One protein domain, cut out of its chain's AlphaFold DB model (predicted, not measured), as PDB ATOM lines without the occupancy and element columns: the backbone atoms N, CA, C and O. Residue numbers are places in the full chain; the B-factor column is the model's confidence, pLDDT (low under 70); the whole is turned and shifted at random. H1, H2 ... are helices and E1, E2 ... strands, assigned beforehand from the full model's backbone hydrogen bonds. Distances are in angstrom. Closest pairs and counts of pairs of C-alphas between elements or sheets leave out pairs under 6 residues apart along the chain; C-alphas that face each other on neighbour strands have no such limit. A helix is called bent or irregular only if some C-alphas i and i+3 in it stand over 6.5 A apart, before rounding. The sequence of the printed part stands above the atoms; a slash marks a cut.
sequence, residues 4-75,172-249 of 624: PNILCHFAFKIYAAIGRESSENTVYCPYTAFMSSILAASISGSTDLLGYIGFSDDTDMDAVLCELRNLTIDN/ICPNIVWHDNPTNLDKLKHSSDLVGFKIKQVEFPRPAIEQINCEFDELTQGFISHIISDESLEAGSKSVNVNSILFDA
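This is residues 4 to 75 and 172 to 249 of the 624 residues of the protein "SERPIN domain-containing protein" of Tritrichomonas foetus (UniProt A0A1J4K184). A small three-stranded sheet is covered by helices on both faces: H2 and H5 over one, H6 alone over the other. H1 and H3 pack on H2, H4 packs on the end of H5, and the loop of residues 19 to 25 sticks out. The printed part has 150 residues, with six named helices and four named strands in the order H1 E1 H2 H3 H4 E2 H5 E3 H6 E4. The sheet, order E3 E2 E4, is mixed, and the class is mixed, helices and strands. The whole is compact and rounded, with a radius of gyration of the C-alphas of 15.9 A and spans of 41 by 40 by 31 A.

H1, residues 4 to 18, begins at C-alpha 4 (199.171, 195.819, 94.335) and is 21.2 A long. E1 is residues 26 to 28, and H2, residues 30 to 44, is 20.7 A long. H3 is residues 47 to 53, and H4, residues 61 to 73, is 18.0 A long. After the cut come E2, residues 175 to 179, with C-alpha 175 at (184.270, 182.838, 91.159), and H5, residues 182 to 195, 20.0 A long. H5 is irregular: C-alphas 183 and 186 are 7.6 A apart. E3 is residues 198 to 201, and H6, residues 208 to 219, is 16.1 A long. E4, residues 239 to 248, is 29.6 A long and ends at C-alpha 248 (176.718, 198.438, 88.516).

E2 and E4 are antiparallel at 162 degrees, with N 178 and O 240 at 2.8 A, within hydrogen-bond range. E3 and E2 are parallel at 22 degrees, with N 200 and O 177 at 2.9 A, within that range too. E2, H5 and E3 form a strand-helix-strand unit, two parallel neighbour strands with a helix between, and its crossover is right-handed. The sheet with helices on both faces makes three layers. H2 and H5 are on the same face, at heights of 10.1 A and 9.4 A over the sheet; H6 is on the opposite face at 9.6 A. H2, the hub, touches H5 with residues 39 to 43 alone, closest at the C-alphas of Ile 43 and Leu 188, 6.7 A. H2 and H3 form a helical hairpin at a shallow tilt of 8 degrees, opposite ways, closest at the C-alphas of Ala 41 and Leu 49, 5.6 A. H1 touches H2, about perpendicular at 88 degrees, closest at the C-alphas of Ala 11 and Pro 30, 5.1 A. H4 touches H5 at a steep tilt of 59 degrees, closest at the C-alphas of Leu 65 and Val 195, 6.1 A. E1 pairs with no named strand. In H1, H2, H3, H4 and H6 every O i to N i+4 pair is within hydrogen-bond range; in H5, 6 of 10 are.

The two C-alphas farthest apart, those of Asp 58 and Gly 222, are 43.5 A apart. Residues 76 to 171 are cut out, and C-alphas 75 and 172 are 9.3 A apart across the cut. The link from H6 to E4, residues 220 to 238, is long. The mean pLDDT of the printed part is 76.3; it is under 70 at residues 18 to 23, 69 to 75, 172, 181 to 197, 220 and 223.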
ATOM      1  N   PRO A   4     199.761 194.938  95.343       76.19
ATOM      2  CA  PRO A   4     199.171 195.819  94.335       76.19
ATOM      3  C   PRO A   4     200.039 196.000  93.082       76.19
ATOM      4  O   PRO A   4     199.524 195.988  91.965       76.19
ATOM      5  N   ASN A   5     201.363 196.088  93.243       79.50
ATOM      6  CA  ASN A   5     202.281 196.215  92.110       79.50
ATOM      7  C   ASN A   5     202.351 194.920  91.289       79.50
ATOM      8  O   ASN A   5     202.416 194.980  90.062       79.50
ATOM      9  N   ILE A   6     202.307 193.758  91.951       84.44
ATOM     10  CA  ILE A   6     202.249 192.451  91.279       84.44
ATOM     11  C   ILE A   6     200.945 192.332  90.477       84.44
ATOM     12  O   ILE A   6     200.984 191.961  89.305       84.44
ATOM     13  N   LEU A   7     199.807 192.705  91.071       83.25
ATOM     14  CA  LEU A   7     198.498 192.703  90.409       83.25
ATOM     15  C   LEU A   7     198.470 193.626  89.185       83.25
ATOM     16  O   LEU A   7     198.007 193.217  88.121       83.25
ATOM     17  N   CYS A   8     199.000 194.846  89.311       82.19
ATOM     18  CA  CYS A   8     199.084 195.793  88.201       82.19
ATOM     19  C   CYS A   8     199.962 195.245  87.063       82.19
ATOM     20  O   CYS A   8     199.530 195.184  85.911       82.19
ATOM     21  N   HIS A   9     201.160 194.748  87.385       83.56
ATOM     22  CA  HIS A   9     202.052 194.147  86.392       83.56
ATOM     23  C   HIS A   9     201.407 192.939  85.693       83.56
ATOM     24  O   HIS A   9     201.512 192.784  84.474       83.56
ATOM     25  N   PHE A  10     200.689 192.098  86.439       86.06
ATOM     26  CA  PHE A  10     199.945 190.976  85.879       86.06
ATOM     27  C   PHE A  10     198.808 191.433  84.949       86.06
ATOM     28  O   PHE A  10     198.665 190.887  83.854       86.06
ATOM     29  N   ALA A  11     198.051 192.469  85.322       85.38
ATOM     30  CA  ALA A  11     197.005 193.043  84.474       85.38
ATOM     31  C   ALA A  11     197.556 193.525  83.122       85.38
ATOM     32  O   ALA A  11     197.003 193.202  82.070       85.38
ATOM     33  N   PHE A  12     198.705 194.203  83.133       83.62
ATOM     34  CA  PHE A  12     199.391 194.641  81.917       83.62
ATOM     35  C   PHE A  12     199.990 193.502  81.093       83.62
ATOM     36  O   PHE A  12     200.063 193.585  79.866       83.62
ATOM     37  N   LYS A  13     200.394 192.408  81.736       82.50
ATOM     38  CA  LYS A  13     200.838 191.203  81.034       82.50
ATOM     39  C   LYS A  13     199.689 190.556  80.255       82.50
ATOM     40  O   LYS A  13     199.874 190.193  79.096       82.50
ATOM     41  N   ILE A  14     198.509 190.466  80.872       80.12
ATOM     42  CA  ILE A  14     197.271 190.015  80.221       80.12
ATOM     43  C   ILE A  14     196.901 190.964  79.075       80.12
ATOM     44  O   ILE A  14     196.619 190.511  77.968       80.12
ATOM     45  N   TYR A  15     196.994 192.274  79.306       80.12
ATOM     46  CA  TYR A  15     196.754 193.290  78.281       80.12
ATOM     47  C   TYR A  15     197.623 193.115  77.043       80.12
ATOM     48  O   TYR A  15     197.122 193.093  75.923       80.12
ATOM     49  N   ALA A  16     198.927 192.934  77.241       76.44
ATOM     50  CA  ALA A  16     199.869 192.741  76.150       76.44
ATOM     51  C   ALA A  16     199.624 191.434  75.376       76.44
ATOM     52  O   ALA A  16     200.008 191.344  74.209       76.44
ATOM     53  N   ALA A  17     199.010 190.427  76.008       72.06
ATOM     54  CA  ALA A  17     198.607 189.193  75.344       72.06
ATOM     55  C   ALA A  17     197.356 189.408  74.473       72.06
ATOM     56  O   ALA A  17     197.383 189.073  73.293       72.06
ATOM     57  N   ILE A  18     196.312 190.042  75.016       68.19
ATOM     58  CA  ILE A  18     195.029 190.270  74.320       68.19
ATOM     59  C   ILE A  18     195.162 191.321  73.218       68.19
ATOM     60  O   ILE A  18     194.682 191.133  72.102       68.19
ATOM     61  N   GLY A  19     195.863 192.420  73.504       59.34
ATOM     62  CA  GLY A  19     196.027 193.547  72.588       59.34
ATOM     63  C   GLY A  19     196.807 193.214  71.313       59.34
ATOM     64  O   GLY A  19     196.863 194.048  70.411       59.34
ATOM     65  N   ARG A  20     197.421 192.025  71.213       52.81
ATOM     66  CA  ARG A  20     198.017 191.509  69.967       52.81
ATOM     67  C   ARG A  20     196.991 190.865  69.032       52.81
ATOM     68  O   ARG A  20     197.301 190.703  67.856       52.81
ATOM     69  N   GLU A  21     195.816 190.500  69.538       48.25
ATOM     70  CA  GLU A  21     194.868 189.622  68.846       48.25
ATOM     71  C   GLU A  21     193.488 190.261  68.607       48.25
ATOM     72  O   GLU A  21     192.842 189.924  67.616       48.25
ATOM     73  N   SER A  22     193.025 191.208  69.435       52.00
ATOM     74  CA  SER A  22     191.641 191.699  69.343       52.00
ATOM     75  C   SER A  22     191.484 193.005  68.552       52.00
ATOM     76  O   SER A  22     191.898 194.074  68.998       52.00
ATOM     77  N   SER A  23     190.796 192.928  67.409       62.28
ATOM     78  CA  SER A  23     190.194 194.091  66.721       62.28
ATOM     79  C   SER A  23     188.788 194.437  67.245       62.28
ATOM     80  O   SER A  23     188.193 195.443  66.856       62.28
ATOM     81  N   GLU A  24     188.277 193.615  68.159       73.88
ATOM     82  CA  GLU A  24     186.935 193.677  68.731       73.88
ATOM     83  C   GLU A  24     186.959 194.245  70.153       73.88
ATOM     84  O   GLU A  24     188.013 194.311  70.798       73.88
ATOM     85  N   ASN A  25     185.785 194.630  70.659       80.06
ATOM     86  CA  ASN A  25     185.658 195.046  72.047       80.06
ATOM     87  C   ASN A  25     186.038 193.892  72.979       80.06
ATOM     88  O   ASN A  25     185.539 192.774  72.846       80.06
ATOM     89  N   THR A  26     186.875 194.175  73.967       80.81
ATOM     90  CA  THR A  26     187.311 193.181  74.948       80.81
ATOM     91  C   THR A  26     187.240 193.776  76.335       80.81
ATOM     92  O   THR A  26     187.718 194.882  76.559       80.81
ATOM     93  N   VAL A  27     186.657 193.043  77.280       83.62
ATOM     94  CA  VAL A  27     186.640 193.424  78.694       83.62
ATOM     95  C   VAL A  27     186.897 192.185  79.521       83.62
ATOM     96  O   VAL A  27     186.337 191.122  79.259       83.62
ATOM     97  N   TYR A  28     187.755 192.330  80.519       83.75
ATOM     98  CA  TYR A  28     188.099 191.260  81.431       83.75
ATOM     99  C   TYR A  28     188.410 191.813  82.820       83.75
ATOM    100  O   TYR A  28     188.675 193.002  83.011       83.75
ATOM    101  N   CYS A  29     188.374 190.926  83.807       85.69
ATOM    102  CA  CYS A  29     188.755 191.208  85.183       85.69
ATOM    103  C   CYS A  29     190.138 190.591  85.455       85.69
ATOM    104  O   CYS A  29     190.230 189.370  85.635       85.69
ATOM    105  N   PRO A  30     191.223 191.394  85.494       85.00
ATOM    106  CA  PRO A  30     192.570 190.894  85.768       85.00
ATOM    107  C   PRO A  30     192.684 190.259  87.146       85.00
ATOM    108  O   PRO A  30     193.406 189.281  87.317       85.00
ATOM    109  N   TYR A  31     191.946 190.801  88.118       82.62
ATOM    110  CA  TYR A  31     191.931 190.298  89.482       82.62
ATOM    111  C   TYR A  31     191.464 188.837  89.535       82.62
ATOM    112  O   TYR A  31     192.178 187.973  90.037       82.62
ATOM    113  N   THR A  32     190.313 188.508  88.943       80.31
ATOM    114  CA  THR A  32     189.827 187.115  88.932       80.31
ATOM    115  C   THR A  32     190.710 186.197  88.086       80.31
ATOM    116  O   THR A  32     190.909 185.042  88.463       80.31
ATOM    117  N   ALA A  33     191.320 186.693  87.004       82.44
ATOM    118  CA  ALA A  33     192.310 185.939  86.229       82.44
ATOM    119  C   ALA A  33     193.564 185.606  87.060       82.44
ATOM    120  O   ALA A  33     194.078 184.486  87.004       82.44
ATOM    121  N   PHE A  34     194.027 186.552  87.879       85.38
ATOM    122  CA  PHE A  34     195.150 186.371  88.797       85.38
ATOM    123  C   PHE A  34     194.829 185.303  89.841       85.38
ATOM    124  O   PHE A  34     195.571 184.332  89.996       85.38
ATOM    125  N   MET A  35     193.664 185.424  90.474       81.12
ATOM    126  CA  MET A  35     193.154 184.445  91.431       81.12
ATOM    127  C   MET A  35     193.048 183.036  90.837       81.12
ATOM    128  O   MET A  35     193.484 182.055  91.440       81.12
ATOM    129  N   SER A  36     192.532 182.938  89.614       81.50
ATOM    130  CA  SER A  36     192.424 181.679  88.871       81.50
ATOM    131  C   SER A  36     193.795 181.086  88.540       81.50
ATOM    132  O   SER A  36     193.968 179.867  88.537       81.50
ATOM    133  N   SER A  37     194.799 181.937  88.321       83.06
ATOM    134  CA  SER A  37     196.174 181.511  88.053       83.06
ATOM    135  C   SER A  37     196.857 180.953  89.305       83.06
ATOM    136  O   SER A  37     197.555 179.942  89.218       83.06
ATOM    137  N   ILE A  38     196.600 181.539  90.481       80.94
ATOM    138  CA  ILE A  38     197.032 180.973  91.770       80.94
ATOM    139  C   ILE A  38     196.377 179.603  91.990       80.94
ATOM    140  O   ILE A  38     197.060 178.641  92.337       80.94
ATOM    141  N   LEU A  39     195.077 179.474  91.710       78.69
ATOM    142  CA  LEU A  39     194.371 178.191  91.805       78.69
ATOM    143  C   LEU A  39     194.966 177.132  90.869       78.69
ATOM    144  O   LEU A  39     195.199 175.997  91.288       78.69
ATOM    145  N   ALA A  40     195.271 177.492  89.621       80.44
ATOM    146  CA  ALA A  40     195.940 176.597  88.681       80.44
ATOM    147  C   ALA A  40     197.332 176.158  89.186       80.44
ATOM    148  O   ALA A  40     197.719 174.995  89.012       80.44
ATOM    149  N   ALA A  41     198.071 177.044  89.862       80.12
ATOM    150  CA  ALA A  41     199.350 176.710  90.492       80.12
ATOM    151  C   ALA A  41     199.169 175.706  91.639       80.12
ATOM    152  O   ALA A  41     199.875 174.697  91.678       80.12
ATOM    153  N   SER A  42     198.161 175.903  92.494       77.56
ATOM    154  CA  SER A  42     197.818 174.961  93.566       77.56
ATOM    155  C   SER A  42     197.405 173.582  93.035       77.56
ATOM    156  O   SER A  42     197.831 172.557  93.572       77.56
ATOM    157  N   ILE A  43     196.617 173.529  91.951       76.00
ATOM    158  CA  ILE A  43     196.187 172.269  91.317       76.00
ATOM    159  C   ILE A  43     197.381 171.534  90.700       76.00
ATOM    160  O   ILE A  43     197.520 170.319  90.866       76.00
ATOM    161  N   SER A  44     198.236 172.256  89.974       76.81
ATOM    162  CA  SER A  44     199.400 171.669  89.300       76.81
ATOM    163  C   SER A  44     200.543 171.325  90.261       76.81
ATOM    164  O   SER A  44     201.361 170.462  89.943       76.81
ATOM    165  N   GLY A  45     200.595 171.963  91.436       74.19
ATOM    166  CA  GLY A  45     201.699 171.852  92.391       74.19
ATOM    167  C   GLY A  45     203.010 172.454  91.875       74.19
ATOM    168  O   GLY A  45     204.078 172.034  92.312       74.19
ATOM    169  N   SER A  46     202.944 173.372  90.905       73.12
ATOM    170  CA  SER A  46     204.113 173.933  90.224       73.12
ATOM    171  C   SER A  46     204.471 175.312  90.776       73.12
ATOM    172  O   SER A  46     203.686 176.251  90.658       73.12
ATOM    173  N   THR A  47     205.686 175.449  91.308       76.00
ATOM    174  CA  THR A  47     206.249 176.741  91.738       76.00
ATOM    175  C   THR A  47     206.586 177.645  90.548       76.00
ATOM    176  O   THR A  47     206.403 178.855  90.629       76.00
ATOM    177  N   ASP A  48     206.936 177.068  89.390       80.94
ATOM    178  CA  ASP A  48     207.186 177.809  88.142       80.94
ATOM    179  C   ASP A  48     206.019 178.733  87.740       80.94
ATOM    180  O   ASP A  48     206.236 179.823  87.205       80.94
ATOM    181  N   LEU A  49     204.767 178.313  87.983       79.94
ATOM    182  CA  LEU A  49     203.587 179.119  87.657       79.94
ATOM    183  C   LEU A  49     203.428 180.306  88.619       79.94
ATOM    184  O   LEU A  49     203.049 181.391  88.181       79.94
ATOM    185  N   LEU A  50     203.787 180.141  89.894       81.00
ATOM    186  CA  LEU A  50     203.858 181.250  90.854       81.00
ATOM    187  C   LEU A  50     204.946 182.252  90.436       81.00
ATOM    188  O   LEU A  50     204.684 183.456  90.396       81.00
ATOM    189  N   GLY A  51     206.100 181.745  89.988       80.81
ATOM    190  CA  GLY A  51     207.156 182.524  89.329       80.81
ATOM    191  C   GLY A  51     206.646 183.352  88.151       80.81
ATOM    192  O   GLY A  51     206.923 184.546  88.045       80.81
ATOM    193  N   TYR A  52     205.838 182.741  87.281       81.94
ATOM    194  CA  TYR A  52     205.251 183.419  86.124       81.94
ATOM    195  C   TYR A  52     204.293 184.557  86.507       81.94
ATOM    196  O   TYR A  52     204.226 185.563  85.791       81.94
ATOM    197  N   ILE A  53     203.550 184.400  87.603       80.88
ATOM    198  CA  ILE A  53     202.609 185.400  88.126       80.88
ATOM    199  C   ILE A  53     203.352 186.553  88.832       80.88
ATOM    200  O   ILE A  53     202.832 187.665  88.902       80.88
ATOM    201  N   GLY A  54     204.598 186.326  89.263       81.44
ATOM    202  CA  GLY A  54     205.479 187.341  89.851       81.44
ATOM    203  C   GLY A  54     205.912 187.054  91.290       81.44
ATOM    204  O   GLY A  54     206.491 187.933  91.928       81.44
ATOM    205  N   PHE A  55     205.646 185.853  91.806       83.62
ATOM    206  CA  PHE A  55     206.068 185.423  93.139       83.62
ATOM    207  C   PHE A  55     207.415 184.695  93.099       83.62
ATOM    208  O   PHE A  55     207.716 183.972  92.157       83.62
ATOM    209  N   SER A  56     208.239 184.867  94.132       79.88
ATOM    210  CA  SER A  56     209.469 184.084  94.327       79.88
ATOM    211  C   SER A  56     209.183 182.729  94.982       79.88
ATOM    212  O   SER A  56     208.168 182.583  95.661       79.88
ATOM    213  N   ASP A  57     210.103 181.769  94.857       73.12
ATOM    214  CA  ASP A  57     209.972 180.444  95.493       73.12
ATOM    215  C   ASP A  57     209.874 180.514  97.032       73.12
ATOM    216  O   ASP A  57     209.226 179.671  97.644       73.12
ATOM    217  N   ASP A  58     210.448 181.554  97.652       74.69
ATOM    218  CA  ASP A  58     210.418 181.785  99.107       74.69
ATOM    219  C   ASP A  58     209.181 182.578  99.584       74.69
ATOM    220  O   ASP A  58     209.130 183.034 100.728       74.69
ATOM    221  N   THR A  59     208.197 182.820  98.711       79.00
ATOM    222  CA  THR A  59     207.032 183.649  99.061       79.00
ATOM    223  C   THR A  59     206.098 182.905 100.011       79.00
ATOM    224  O   THR A  59     205.626 181.814  99.697       79.00
ATOM    225  N   ASP A  60     205.770 183.532 101.142       80.25
ATOM    226  CA  ASP A  60     204.719 183.055 102.039       80.25
ATOM    227  C   ASP A  60     203.342 183.248 101.385       80.25
ATOM    228  O   ASP A  60     202.770 184.343 101.376       80.25
ATOM    229  N   MET A  61     202.828 182.170 100.794       76.25
ATOM    230  CA  MET A  61     201.543 182.184 100.106       76.25
ATOM    231  C   MET A  61     200.372 182.423 101.062       76.25
ATOM    232  O   MET A  61     199.406 183.054 100.649       76.25
ATOM    233  N   ASP A  62     200.448 182.007 102.326       73.69
ATOM    234  CA  ASP A  62     199.359 182.237 103.282       73.69
ATOM    235  C   ASP A  62     199.243 183.728 103.613       73.69
ATOM    236  O   ASP A  62     198.139 184.283 103.633       73.69
ATOM    237  N   ALA A  63     200.382 184.410 103.778       77.50
ATOM    238  CA  ALA A  63     200.425 185.861 103.944       77.50
ATOM    239  C   ALA A  63     199.886 186.597 102.704       77.50
ATOM    240  O   ALA A  63     199.076 187.518 102.835       77.50
ATOM    241  N   VAL A  64     200.272 186.155 101.500       77.31
ATOM    242  CA  VAL A  64     199.781 186.714 100.228       77.31
ATOM    243  C   VAL A  64     198.270 186.564 100.096       77.31
ATOM    244  O   VAL A  64     197.582 187.519  99.742       77.31
ATOM    245  N   LEU A  65     197.739 185.377 100.391       73.94
ATOM    246  CA  LEU A  65     196.308 185.108 100.318       73.94
ATOM    247  C   LEU A  65     195.524 185.920 101.358       73.94
ATOM    248  O   LEU A  65     194.445 186.418 101.042       73.94
ATOM    249  N   CYS A  66     196.081 186.132 102.555       71.19
ATOM    250  CA  CYS A  66     195.489 187.022 103.556       71.19
ATOM    251  C   CYS A  66     195.450 188.484 103.086       71.19
ATOM    252  O   CYS A  66     194.438 189.160 103.261       71.19
ATOM    253  N   GLU A  67     196.523 188.983 102.472       73.00
ATOM    254  CA  GLU A  67     196.567 190.352 101.950       73.00
ATOM    255  C   GLU A  67     195.629 190.525 100.741       73.00
ATOM    256  O   GLU A  67     194.894 191.508 100.686       73.00
ATOM    257  N   LEU A  68     195.546 189.545  99.833       71.62
ATOM    258  CA  LEU A  68     194.550 189.528  98.750       71.62
ATOM    259  C   LEU A  68     193.122 189.540  99.290       71.62
ATOM    260  O   LEU A  68     192.288 190.300  98.802       71.62
ATOM    261  N   ARG A  69     192.855 188.748 100.333       67.62
ATOM    262  CA  ARG A  69     191.561 188.749 101.009       67.62
ATOM    263  C   ARG A  69     191.238 190.138 101.556       67.62
ATOM    264  O   ARG A  69     190.131 190.616 101.337       67.62
ATOM    265  N   ASN A  70     192.191 190.813 102.195       65.62
ATOM    266  CA  ASN A  70     191.999 192.180 102.686       65.62
ATOM    267  C   ASN A  70     191.719 193.173 101.547       65.62
ATOM    268  O   ASN A  70     190.831 194.004 101.691       65.62
ATOM    269  N   LEU A  71     192.387 193.033 100.395       62.72
ATOM    270  CA  LEU A  71     192.113 193.841  99.197       62.72
ATOM    271  C   LEU A  71     190.701 193.613  98.623       62.72
ATOM    272  O   LEU A  71     190.172 194.492  97.940       62.72
ATOM    273  N   THR A  72     190.090 192.447  98.874       54.66
ATOM    274  CA  THR A  72     188.715 192.120  98.448       54.66
ATOM    275  C   THR A  72     187.636 192.312  99.491       54.66
ATOM    276  O   THR A  72     186.489 192.491  99.098       54.66
ATOM    277  N   ILE A  73     187.959 192.297 100.784       52.91
ATOM    278  CA  ILE A  73     186.980 192.535 101.857       52.91
ATOM    279  C   ILE A  73     186.347 193.927 101.698       52.91
ATOM    280  O   ILE A  73     185.170 194.104 101.994       52.91
ATOM    281  N   ASP A  74     187.074 194.891 101.127       47.66
ATOM    282  CA  ASP A  74     186.532 196.206 100.765       47.66
ATOM    283  C   ASP A  74     185.515 196.186  99.602       47.66
ATOM    284  O   ASP A  74     184.812 197.176  99.389       47.66
ATOM    285  N   ASN A  75     185.414 195.071  98.868       43.28
ATOM    286  CA  ASN A  75     184.600 194.895  97.657       43.28
ATOM    287  C   ASN A  75     183.419 193.934  97.834       43.28
ATOM    288  O   ASN A  75     182.598 193.820  96.925       43.28
ATOM    289  N   ILE A 172     178.870 192.191  91.684       69.94
ATOM    290  CA  ILE A 172     178.616 190.752  91.803       69.94
ATOM    291  C   ILE A 172     179.720 190.022  91.042       69.94
ATOM    292  O   ILE A 172     179.802 190.103  89.818       69.94
ATOM    293  N   CYS A 173     180.592 189.325  91.773       74.62
ATOM    294  CA  CYS A 173     181.771 188.669  91.209       74.62
ATOM    295  C   CYS A 173     181.932 187.206  91.670       74.62
ATOM    296  O   CYS A 173     182.920 186.869  92.327       74.62
ATOM    297  N   PRO A 174     180.966 186.306  91.402       73.75
ATOM    298  CA  PRO A 174     181.125 184.907  91.758       73.75
ATOM    299  C   PRO A 174     182.262 184.276  90.945       73.75
ATOM    300  O   PRO A 174     182.322 184.367  89.716       73.75
ATOM    301  N   ASN A 175     183.151 183.610  91.676       80.31
ATOM    302  CA  ASN A 175     184.270 182.838  91.159       80.31
ATOM    303  C   ASN A 175     184.143 181.405  91.701       80.31
ATOM    304  O   ASN A 175     184.252 181.180  92.912       80.31
ATOM    305  N   ILE A 176     183.844 180.450  90.814       84.38
ATOM    306  CA  ILE A 176     183.562 179.058  91.190       84.38
ATOM    307  C   ILE A 176     184.410 178.103  90.357       84.38
ATOM    308  O   ILE A 176     184.423 178.160  89.127       84.38
ATOM    309  N   VAL A 177     185.088 177.179  91.036       87.00
ATOM    310  CA  VAL A 177     185.798 176.068  90.395       87.00
ATOM    311  C   VAL A 177     184.891 174.846  90.350       87.00
ATOM    312  O   VAL A 177     184.440 174.349  91.381       87.00
ATOM    313  N   TRP A 178     184.675 174.331  89.148       88.12
ATOM    314  CA  TRP A 178     183.929 173.116  88.865       88.12
ATOM    315  C   TRP A 178     184.902 172.022  88.450       88.12
ATOM    316  O   TRP A 178     185.770 172.259  87.613       88.12
ATOM    317  N   HIS A 179     184.803 170.831  89.036       86.94
ATOM    318  CA  HIS A 179     185.740 169.744  88.748       86.94
ATOM    319  C   HIS A 179     185.056 168.375  88.692       86.94
ATOM    320  O   HIS A 179     184.100 168.116  89.418       86.94
ATOM    321  N   ASP A 180     185.602 167.483  87.869       81.81
ATOM    322  CA  ASP A 180     185.100 166.116  87.676       81.81
ATOM    323  C   ASP A 180     185.645 165.144  88.739       81.81
ATOM    324  O   ASP A 180     184.938 164.315  89.315       81.81
ATOM    325  N   ASN A 181     186.938 165.271  89.066       69.19
ATOM    326  CA  ASN A 181     187.664 164.234  89.803       69.19
ATOM    327  C   ASN A 181     187.934 164.607  91.280       69.19
ATOM    328  O   ASN A 181     188.533 165.656  91.534       69.19
ATOM    329  N   PRO A 182     187.585 163.749  92.261       63.22
ATOM    330  CA  PRO A 182     187.837 163.988  93.686       63.22
ATOM    331  C   PRO A 182     189.319 163.960  94.108       63.22
ATOM    332  O   PRO A 182     189.633 164.423  95.201       63.22
ATOM    333  N   THR A 183     190.255 163.460  93.291       60.00
ATOM    334  CA  THR A 183     191.657 163.257  93.727       60.00
ATOM    335  C   THR A 183     192.441 164.537  94.046       60.00
ATOM    336  O   THR A 183     193.454 164.457  94.735       60.00
ATOM    337  N   ASN A 184     191.991 165.708  93.582       60.94
ATOM    338  CA  ASN A 184     192.633 167.003  93.866       60.94
ATOM    339  C   ASN A 184     191.857 167.863  94.878       60.94
ATOM    340  O   ASN A 184     192.274 168.984  95.168       60.94
ATOM    341  N   LEU A 185     190.752 167.344  95.425       66.00
ATOM    342  CA  LEU A 185     189.826 168.102  96.265       66.00
ATOM    343  C   LEU A 185     190.484 168.602  97.561       66.00
ATOM    344  O   LEU A 185     190.212 169.717  97.989       66.00
ATOM    345  N   ASP A 186     191.378 167.818  98.166       65.88
ATOM    346  CA  ASP A 186     191.980 168.169  99.460       65.88
ATOM    347  C   ASP A 186     192.994 169.319  99.355       65.88
ATOM    348  O   ASP A 186     193.010 170.207 100.204       65.88
ATOM    349  N   LYS A 187     193.794 169.360  98.277       64.31
ATOM    350  CA  LYS A 187     194.695 170.496  97.991       64.31
ATOM    351  C   LYS A 187     193.909 171.762  97.669       64.31
ATOM    352  O   LYS A 187     194.272 172.855  98.088       64.31
ATOM    353  N   LEU A 188     192.822 171.582  96.926       65.69
ATOM    354  CA  LEU A 188     191.924 172.646  96.520       65.69
ATOM    355  C   LEU A 188     191.186 173.264  97.707       65.69
ATOM    356  O   LEU A 188     191.132 174.483  97.790       65.69
ATOM    357  N   LYS A 189     190.689 172.453  98.650       69.38
ATOM    358  CA  LYS A 189     189.989 172.917  99.858       69.38
ATOM    359  C   LYS A 189     190.835 173.857 100.710       69.38
ATOM    360  O   LYS A 189     190.342 174.902 101.099       69.38
ATOM    361  N   HIS A 190     192.114 173.542 100.921       67.62
ATOM    362  CA  HIS A 190     192.988 174.405 101.718       67.62
ATOM    363  C   HIS A 190     193.144 175.808 101.103       67.62
ATOM    364  O   HIS A 190     192.953 176.808 101.790       67.62
ATOM    365  N   SER A 191     193.402 175.892  99.792       62.81
ATOM    366  CA  SER A 191     193.434 177.180  99.081       62.81
ATOM    367  C   SER A 191     192.046 177.833  98.976       62.81
ATOM    368  O   SER A 191     191.944 179.055  98.973       62.81
ATOM    369  N   SER A 192     190.974 177.040  98.909       66.06
ATOM    370  CA  SER A 192     189.584 177.512  98.912       66.06
ATOM    371  C   SER A 192     189.243 178.256 100.199       66.06
ATOM    372  O   SER A 192     188.684 179.345 100.137       66.06
ATOM    373  N   ASP A 193     189.605 177.683 101.349       65.56
ATOM    374  CA  ASP A 193     189.262 178.196 102.678       65.56
ATOM    375  C   ASP A 193     189.994 179.511 102.995       65.56
ATOM    376  O   ASP A 193     189.445 180.389 103.660       65.56
ATOM    377  N   LEU A 194     191.222 179.672 102.490       57.47
ATOM    378  CA  LEU A 194     192.028 180.881 102.687       57.47
ATOM    379  C   LEU A 194     191.521 182.076 101.871       57.47
ATOM    380  O   LEU A 194     191.585 183.215 102.332       57.47
ATOM    381  N   VAL A 195     191.017 181.816 100.664       58.38
ATOM    382  CA  VAL A 195     190.717 182.854  99.666       58.38
ATOM    383  C   VAL A 195     189.218 183.047  99.428       58.38
ATOM    384  O   VAL A 195     188.804 184.018  98.807       58.38
ATOM    385  N   GLY A 196     188.387 182.137  99.939       61.72
ATOM    386  CA  GLY A 196     186.932 182.209  99.830       61.72
ATOM    387  C   GLY A 196     186.362 181.688  98.508       61.72
ATOM    388  O   GLY A 196     185.210 181.984  98.189       61.72
ATOM    389  N   PHE A 197     187.115 180.906  97.725       69.94
ATOM    390  CA  PHE A 197     186.555 180.295  96.513       69.94
ATOM    391  C   PHE A 197     185.506 179.243  96.855       69.94
ATOM    392  O   PHE A 197     185.605 178.541  97.860       69.94
ATOM    393  N   LYS A 198     184.508 179.098  95.980       77.88
ATOM    394  CA  LYS A 198     183.579 177.967  96.027       77.88
ATOM    395  C   LYS A 198     184.069 176.895  95.064       77.88
ATOM    396  O   LYS A 198     184.388 177.184  93.911       77.88
ATOM    397  N   ILE A 199     184.099 175.652  95.531       82.62
ATOM    398  CA  ILE A 199     184.495 174.497  94.725       82.62
ATOM    399  C   ILE A 199     183.331 173.521  94.684       82.62
ATOM    400  O   ILE A 199     182.782 173.159  95.726       82.62
ATOM    401  N   LYS A 200     182.944 173.113  93.476       87.06
ATOM    402  CA  LYS A 200     181.834 172.193  93.236       87.06
ATOM    403  C   LYS A 200     182.277 171.029  92.363       87.06
ATOM    404  O   LYS A 200     182.993 171.205  91.380       87.06
ATOM    405  N   GLN A 201     181.820 169.838  92.724       86.69
ATOM    406  CA  GLN A 201     182.040 168.644  91.924       86.69
ATOM    407  C   GLN A 201     180.897 168.476  90.922       86.69
ATOM    408  O   GLN A 201     179.732 168.548  91.313       86.69
ATOM    409  N   VAL A 202     181.225 168.228  89.655       88.38
ATOM    410  CA  VAL A 202     180.246 167.980  88.593       88.38
ATOM    411  C   VAL A 202     180.848 167.152  87.458       88.38
ATOM    412  O   VAL A 202     182.037 167.255  87.177       88.38
ATOM    413  N   GLU A 203     180.020 166.353  86.789       86.19
ATOM    414  CA  GLU A 203     180.414 165.580  85.609       86.19
ATOM    415  C   GLU A 203     180.346 166.455  84.343       86.19
ATOM    416  O   GLU A 203     179.335 167.118  84.073       86.19
ATOM    417  N   PHE A 204     181.437 166.469  83.572       84.62
ATOM    418  CA  PHE A 204     181.559 167.225  82.325       84.62
ATOM    419  C   PHE A 204     181.291 166.349  81.088       84.62
ATOM    420  O   PHE A 204     181.647 165.172  81.078       84.62
ATOM    421  N   PRO A 205     180.752 166.924  79.995       79.69
ATOM    422  CA  PRO A 205     180.264 168.303  79.874       79.69
ATOM    423  C   PRO A 205     178.846 168.488  80.440       79.69
ATOM    424  O   PRO A 205     178.448 169.606  80.760       79.69
ATOM    425  N   ARG A 206     178.081 167.404  80.601       82.81
ATOM    426  CA  ARG A 206     176.732 167.420  81.182       82.81
ATOM    427  C   ARG A 206     176.685 166.474  82.384       82.81
ATOM    428  O   ARG A 206     177.221 165.374  82.274       82.81
ATOM    429  N   PRO A 207     176.050 166.871  83.502       87.44
ATOM    430  CA  PRO A 207     175.173 168.034  83.680       87.44
ATOM    431  C   PRO A 207     175.894 169.359  84.021       87.44
ATOM    432  O   PRO A 207     175.225 170.312  84.413       87.44
ATOM    433  N   ALA A 208     177.227 169.455  83.879       87.19
ATOM    434  CA  ALA A 208     177.986 170.667  84.222       87.19
ATOM    435  C   ALA A 208     177.457 171.952  83.574       87.19
ATOM    436  O   ALA A 208     177.253 172.929  84.287       87.19
ATOM    437  N   ILE A 209     177.180 171.956  82.265       87.25
ATOM    438  CA  ILE A 209     176.682 173.153  81.558       87.25
ATOM    439  C   ILE A 209     175.403 173.712  82.190       87.25
ATOM    440  O   ILE A 209     175.316 174.904  82.481       87.25
ATOM    441  N   GLU A 210     174.424 172.846  82.438       88.12
ATOM    442  CA  GLU A 210     173.123 173.224  82.997       88.12
ATOM    443  C   GLU A 210     173.262 173.711  84.443       88.12
ATOM    444  O   GLU A 210     172.683 174.730  84.812       88.12
ATOM    445  N   GLN A 211     174.069 173.020  85.252       90.12
ATOM    446  CA  GLN A 211     174.281 173.384  86.654       90.12
ATOM    447  C   GLN A 211     175.062 174.688  86.809       90.12
ATOM    448  O   GLN A 211     174.722 175.499  87.665       90.12
ATOM    449  N   ILE A 212     176.084 174.900  85.979       89.69
ATOM    450  CA  ILE A 212     176.862 176.138  85.970       89.69
ATOM    451  C   ILE A 212     175.954 177.302  85.575       89.69
ATOM    452  O   ILE A 212     175.884 178.279  86.312       89.69
ATOM    453  N   ASN A 213     175.223 177.201  84.462       89.44
ATOM    454  CA  ASN A 213     174.338 178.282  84.027       89.44
ATOM    455  C   ASN A 213     173.241 178.583  85.062       89.44
ATOM    456  O   ASN A 213     173.037 179.744  85.387       89.44
ATOM    457  N   CYS A 214     172.607 177.560  85.646       86.19
ATOM    458  CA  CYS A 214     171.593 177.743  86.690       86.19
ATOM    459  C   CYS A 214     172.156 178.443  87.938       86.19
ATOM    460  O   CYS A 214     171.538 179.360  88.468       86.19
ATOM    461  N   GLU A 215     173.341 178.042  88.404       85.31
ATOM    462  CA  GLU A 215     173.967 178.659  89.577       85.31
ATOM    463  C   GLU A 215     174.335 180.123  89.313       85.31
ATOM    464  O   GLU A 215     174.144 180.980  90.173       85.31
ATOM    465  N   PHE A 216     174.890 180.420  88.136       83.75
ATOM    466  CA  PHE A 216     175.278 181.783  87.787       83.75
ATOM    467  C   PHE A 216     174.065 182.680  87.532       83.75
ATOM    468  O   PHE A 216     174.108 183.841  87.928       83.75
ATOM    469  N   ASP A 217     172.971 182.149  86.985       78.19
ATOM    470  CA  ASP A 217     171.695 182.859  86.882       78.19
ATOM    471  C   ASP A 217     171.189 183.289  88.268       78.19
ATOM    472  O   ASP A 217     170.917 184.466  88.498       78.19
ATOM    473  N   GLU A 218     171.186 182.371  89.241       75.06
ATOM    474  CA  GLU A 218     170.790 182.669  90.623       75.06
ATOM    475  C   GLU A 218     171.738 183.674  91.301       75.06
ATOM    476  O   GLU A 218     171.290 184.665  91.885       75.06
ATOM    477  N   LEU A 219     173.055 183.451  91.215       73.50
ATOM    478  CA  LEU A 219     174.062 184.311  91.851       73.50
ATOM    479  C   LEU A 219     174.107 185.713  91.246       73.50
ATOM    480  O   LEU A 219     174.443 186.666  91.948       73.50
ATOM    481  N   THR A 220     173.774 185.837  89.964       68.12
ATOM    482  CA  THR A 220     173.693 187.119  89.262       68.12
ATOM    483  C   THR A 220     172.272 187.658  89.180       68.12
ATOM    484  O   THR A 220     172.055 188.625  88.465       68.12
ATOM    485  N   GLN A 221     171.307 187.084  89.908       70.94
ATOM    486  CA  GLN A 221     169.917 187.560  89.946       70.94
ATOM    487  C   GLN A 221     169.269 187.693  88.551       70.94
ATOM    488  O   GLN A 221     168.458 188.587  88.319       70.94
ATOM    489  N   GLY A 222     169.645 186.828  87.608       70.06
ATOM    490  CA  GLY A 222     169.159 186.840  86.229       70.06
ATOM    491  C   GLY A 222     169.941 187.734  85.262       70.06
ATOM    492  O   GLY A 222     169.647 187.736  84.067       70.06
ATOM    493  N   PHE A 223     170.945 188.492  85.725       67.88
ATOM    494  CA  PHE A 223     171.731 189.366  84.843       67.88
ATOM    495  C   PHE A 223     172.675 188.593  83.914       67.88
ATOM    496  O   PHE A 223     173.002 189.093  82.840       67.88
ATOM    497  N   ILE A 224     173.136 187.401  84.315       71.69
ATOM    498  CA  ILE A 224     174.019 186.529  83.528       71.69
ATOM    499  C   ILE A 224     173.492 185.087  83.601       71.69
ATOM    500  O   ILE A 224     173.951 184.279  84.406       71.69
ATOM    501  N   SER A 225     172.547 184.755  82.720       70.62
ATOM    502  CA  SER A 225     171.861 183.451  82.688       70.62
ATOM    503  C   SER A 225     172.584 182.367  81.875       70.62
ATOM    504  O   SER A 225     172.460 181.171  82.140       70.62
ATOM    505  N   HIS A 226     173.378 182.775  80.882       76.19
ATOM    506  CA  HIS A 226     174.135 181.881  80.003       76.19
ATOM    507  C   HIS A 226     175.610 182.269  80.016       76.19
ATOM    508  O   HIS A 226     176.050 183.131  79.248       76.19
ATOM    509  N   ILE A 227     176.367 181.662  80.928       81.50
ATOM    510  CA  ILE A 227     177.807 181.878  81.062       81.50
ATOM    511  C   ILE A 227     178.626 180.857  80.278       81.50
ATOM    512  O   ILE A 227     179.734 181.173  79.870       81.50
ATOM    513  N   ILE A 228     178.111 179.653  80.035       85.06
ATOM    514  CA  ILE A 228     178.793 178.660  79.202       85.06
ATOM    515  C   ILE A 228     177.839 177.997  78.214       85.06
ATOM    516  O   ILE A 228     176.657 177.800  78.494       85.06
ATOM    517  N   SER A 229     178.384 177.646  77.055       83.06
ATOM    518  CA  SER A 229     177.728 176.887  75.986       83.06
ATOM    519  C   SER A 229     178.468 175.572  75.730       83.06
ATOM    520  O   SER A 229     179.560 175.364  76.271       83.06
ATOM    521  N   ASP A 230     177.896 174.691  74.904       78.19
ATOM    522  CA  ASP A 230     178.561 173.449  74.488       78.19
ATOM    523  C   ASP A 230     179.901 173.756  73.774       78.19
ATOM    524  O   ASP A 230     180.870 173.019  73.939       78.19
ATOM    525  N   GLU A 231     179.999 174.882  73.056       78.50
ATOM    526  CA  GLU A 231     181.219 175.343  72.380       78.50
ATOM    527  C   GLU A 231     182.250 175.972  73.330       78.50
ATOM    528  O   GLU A 231     183.430 176.070  72.991       78.50
ATOM    529  N   SER A 232     181.825 176.416  74.519       78.06
ATOM    530  CA  SER A 232     182.709 177.081  75.485       78.06
ATOM    531  C   SER A 232     183.623 176.106  76.225       78.06
ATOM    532  O   SER A 232     184.656 176.526  76.746       78.06
ATOM    533  N   LEU A 233     183.252 174.828  76.322       81.06
ATOM    534  CA  LEU A 233     184.017 173.817  77.049       81.06
ATOM    535  C   LEU A 233     184.979 173.077  76.120       81.06
ATOM    536  O   LEU A 233     184.584 172.524  75.096       81.06
ATOM    537  N   GLU A 234     186.252 173.010  76.509       76.88
ATOM    538  CA  GLU A 234     187.238 172.230  75.763       76.88
ATOM    539  C   GLU A 234     187.001 170.719  75.950       76.88
ATOM    540  O   GLU A 234     186.673 170.226  77.036       76.88
ATOM    541  N   ALA A 235     187.169 169.945  74.873       72.75
ATOM    542  CA  ALA A 235     186.974 168.499  74.912       72.75
ATOM    543  C   ALA A 235     187.984 167.836  75.869       72.75
ATOM    544  O   ALA A 235     189.192 167.871  75.643       72.75
ATOM    545  N   GLY A 236     187.481 167.184  76.923       73.19
ATOM    546  CA  GLY A 236     188.311 166.536  77.942       73.19
ATOM    547  C   GLY A 236     188.685 167.426  79.134       73.19
ATOM    548  O   GLY A 236     189.513 167.001  79.948       73.19
ATOM    549  N   SER A 237     188.081 168.614  79.265       75.69
ATOM    550  CA  SER A 237     188.193 169.453  80.462       75.69
ATOM    551  C   SER A 237     187.797 168.680  81.723       75.69
ATOM    552  O   SER A 237     186.691 168.159  81.832       75.69
ATOM    553  N   LYS A 238     188.722 168.613  82.688       78.56
ATOM    554  CA  LYS A 238     188.515 167.961  83.998       78.56
ATOM    555  C   LYS A 238     188.187 168.949  85.112       78.56
ATOM    556  O   LYS A 238     187.656 168.546  86.147       78.56
ATOM    557  N   SER A 239     188.552 170.210  84.902       85.19
ATOM    558  CA  SER A 239     188.355 171.314  85.831       85.19
ATOM    559  C   SER A 239     188.145 172.601  85.044       85.19
ATOM    560  O   SER A 239     188.926 172.909  84.141       85.19
ATOM    561  N   VAL A 240     187.128 173.364  85.422       87.69
ATOM    562  CA  VAL A 240     186.779 174.646  84.817       87.69
ATOM    563  C   VAL A 240     186.557 175.656  85.932       87.69
ATOM    564  O   VAL A 240     185.764 175.430  86.841       87.69
ATOM    565  N   ASN A 241     187.259 176.777  85.876       87.94
ATOM    566  CA  ASN A 241     186.981 177.938  86.696       87.94
ATOM    567  C   ASN A 241     186.084 178.893  85.912       87.94
ATOM    568  O   ASN A 241     186.436 179.321  84.814       87.94
ATOM    569  N   VAL A 242     184.917 179.194  86.471       87.75
ATOM    570  CA  VAL A 242     183.928 180.070  85.853       87.75
ATOM    571  C   VAL A 242     183.843 181.346  86.680       87.75
ATOM    572  O   VAL A 242     183.638 181.291  87.895       87.75
ATOM    573  N   ASN A 243     184.009 182.481  86.007       84.81
ATOM    574  CA  ASN A 243     183.978 183.817  86.585       84.81
ATOM    575  C   ASN A 243     182.891 184.645  85.911       84.81
ATOM    576  O   ASN A 243     182.915 184.811  84.691       84.81
ATOM    577  N   SER A 244     182.002 185.244  86.698       81.50
ATOM    578  CA  SER A 244     181.109 186.284  86.189       81.50
ATOM    579  C   SER A 244     181.360 187.585  86.917       81.50
ATOM    580  O   SER A 244     181.528 187.566  88.133       81.50
ATOM    581  N   ILE A 245     181.351 188.701  86.200       81.25
ATOM    582  CA  ILE A 245     181.484 190.023  86.801       81.25
ATOM    583  C   ILE A 245     180.321 190.885  86.334       81.25
ATOM    584  O   ILE A 245     180.204 191.158  85.145       81.25
ATOM    585  N   LEU A 246     179.489 191.322  87.272       75.50
ATOM    586  CA  LEU A 246     178.535 192.406  87.091       75.50
ATOM    587  C   LEU A 246     179.041 193.591  87.903       75.50
ATOM    588  O   LEU A 246     179.223 193.486  89.116       75.50
ATOM    589  N   PHE A 247     179.271 194.704  87.224       77.50
ATOM    590  CA  PHE A 247     179.599 195.967  87.862       77.50
ATOM    591  C   PHE A 247     178.456 196.937  87.567       77.50
ATOM    592  O   PHE A 247     178.140 197.158  86.404       77.50
ATOM    593  N   ASP A 248     177.814 197.467  88.605       74.75
ATOM    594  CA  ASP A 248     176.718 198.438  88.516       74.75
ATOM    595  C   ASP A 248     176.992 199.598  89.472       74.75
ATOM    596  O   ASP A 248     176.775 199.471  90.671       74.75
ATOM    597  N   ALA A 249     177.481 200.725  88.966       75.25
ATOM    598  CA  ALA A 249     177.856 201.878  89.773       75.25
ATOM    599  C   ALA A 249     177.309 203.187  89.207       75.25
ATOM    600  O   ALA A 249     177.297 203.370  87.993       75.25
TER     601      ALA A 249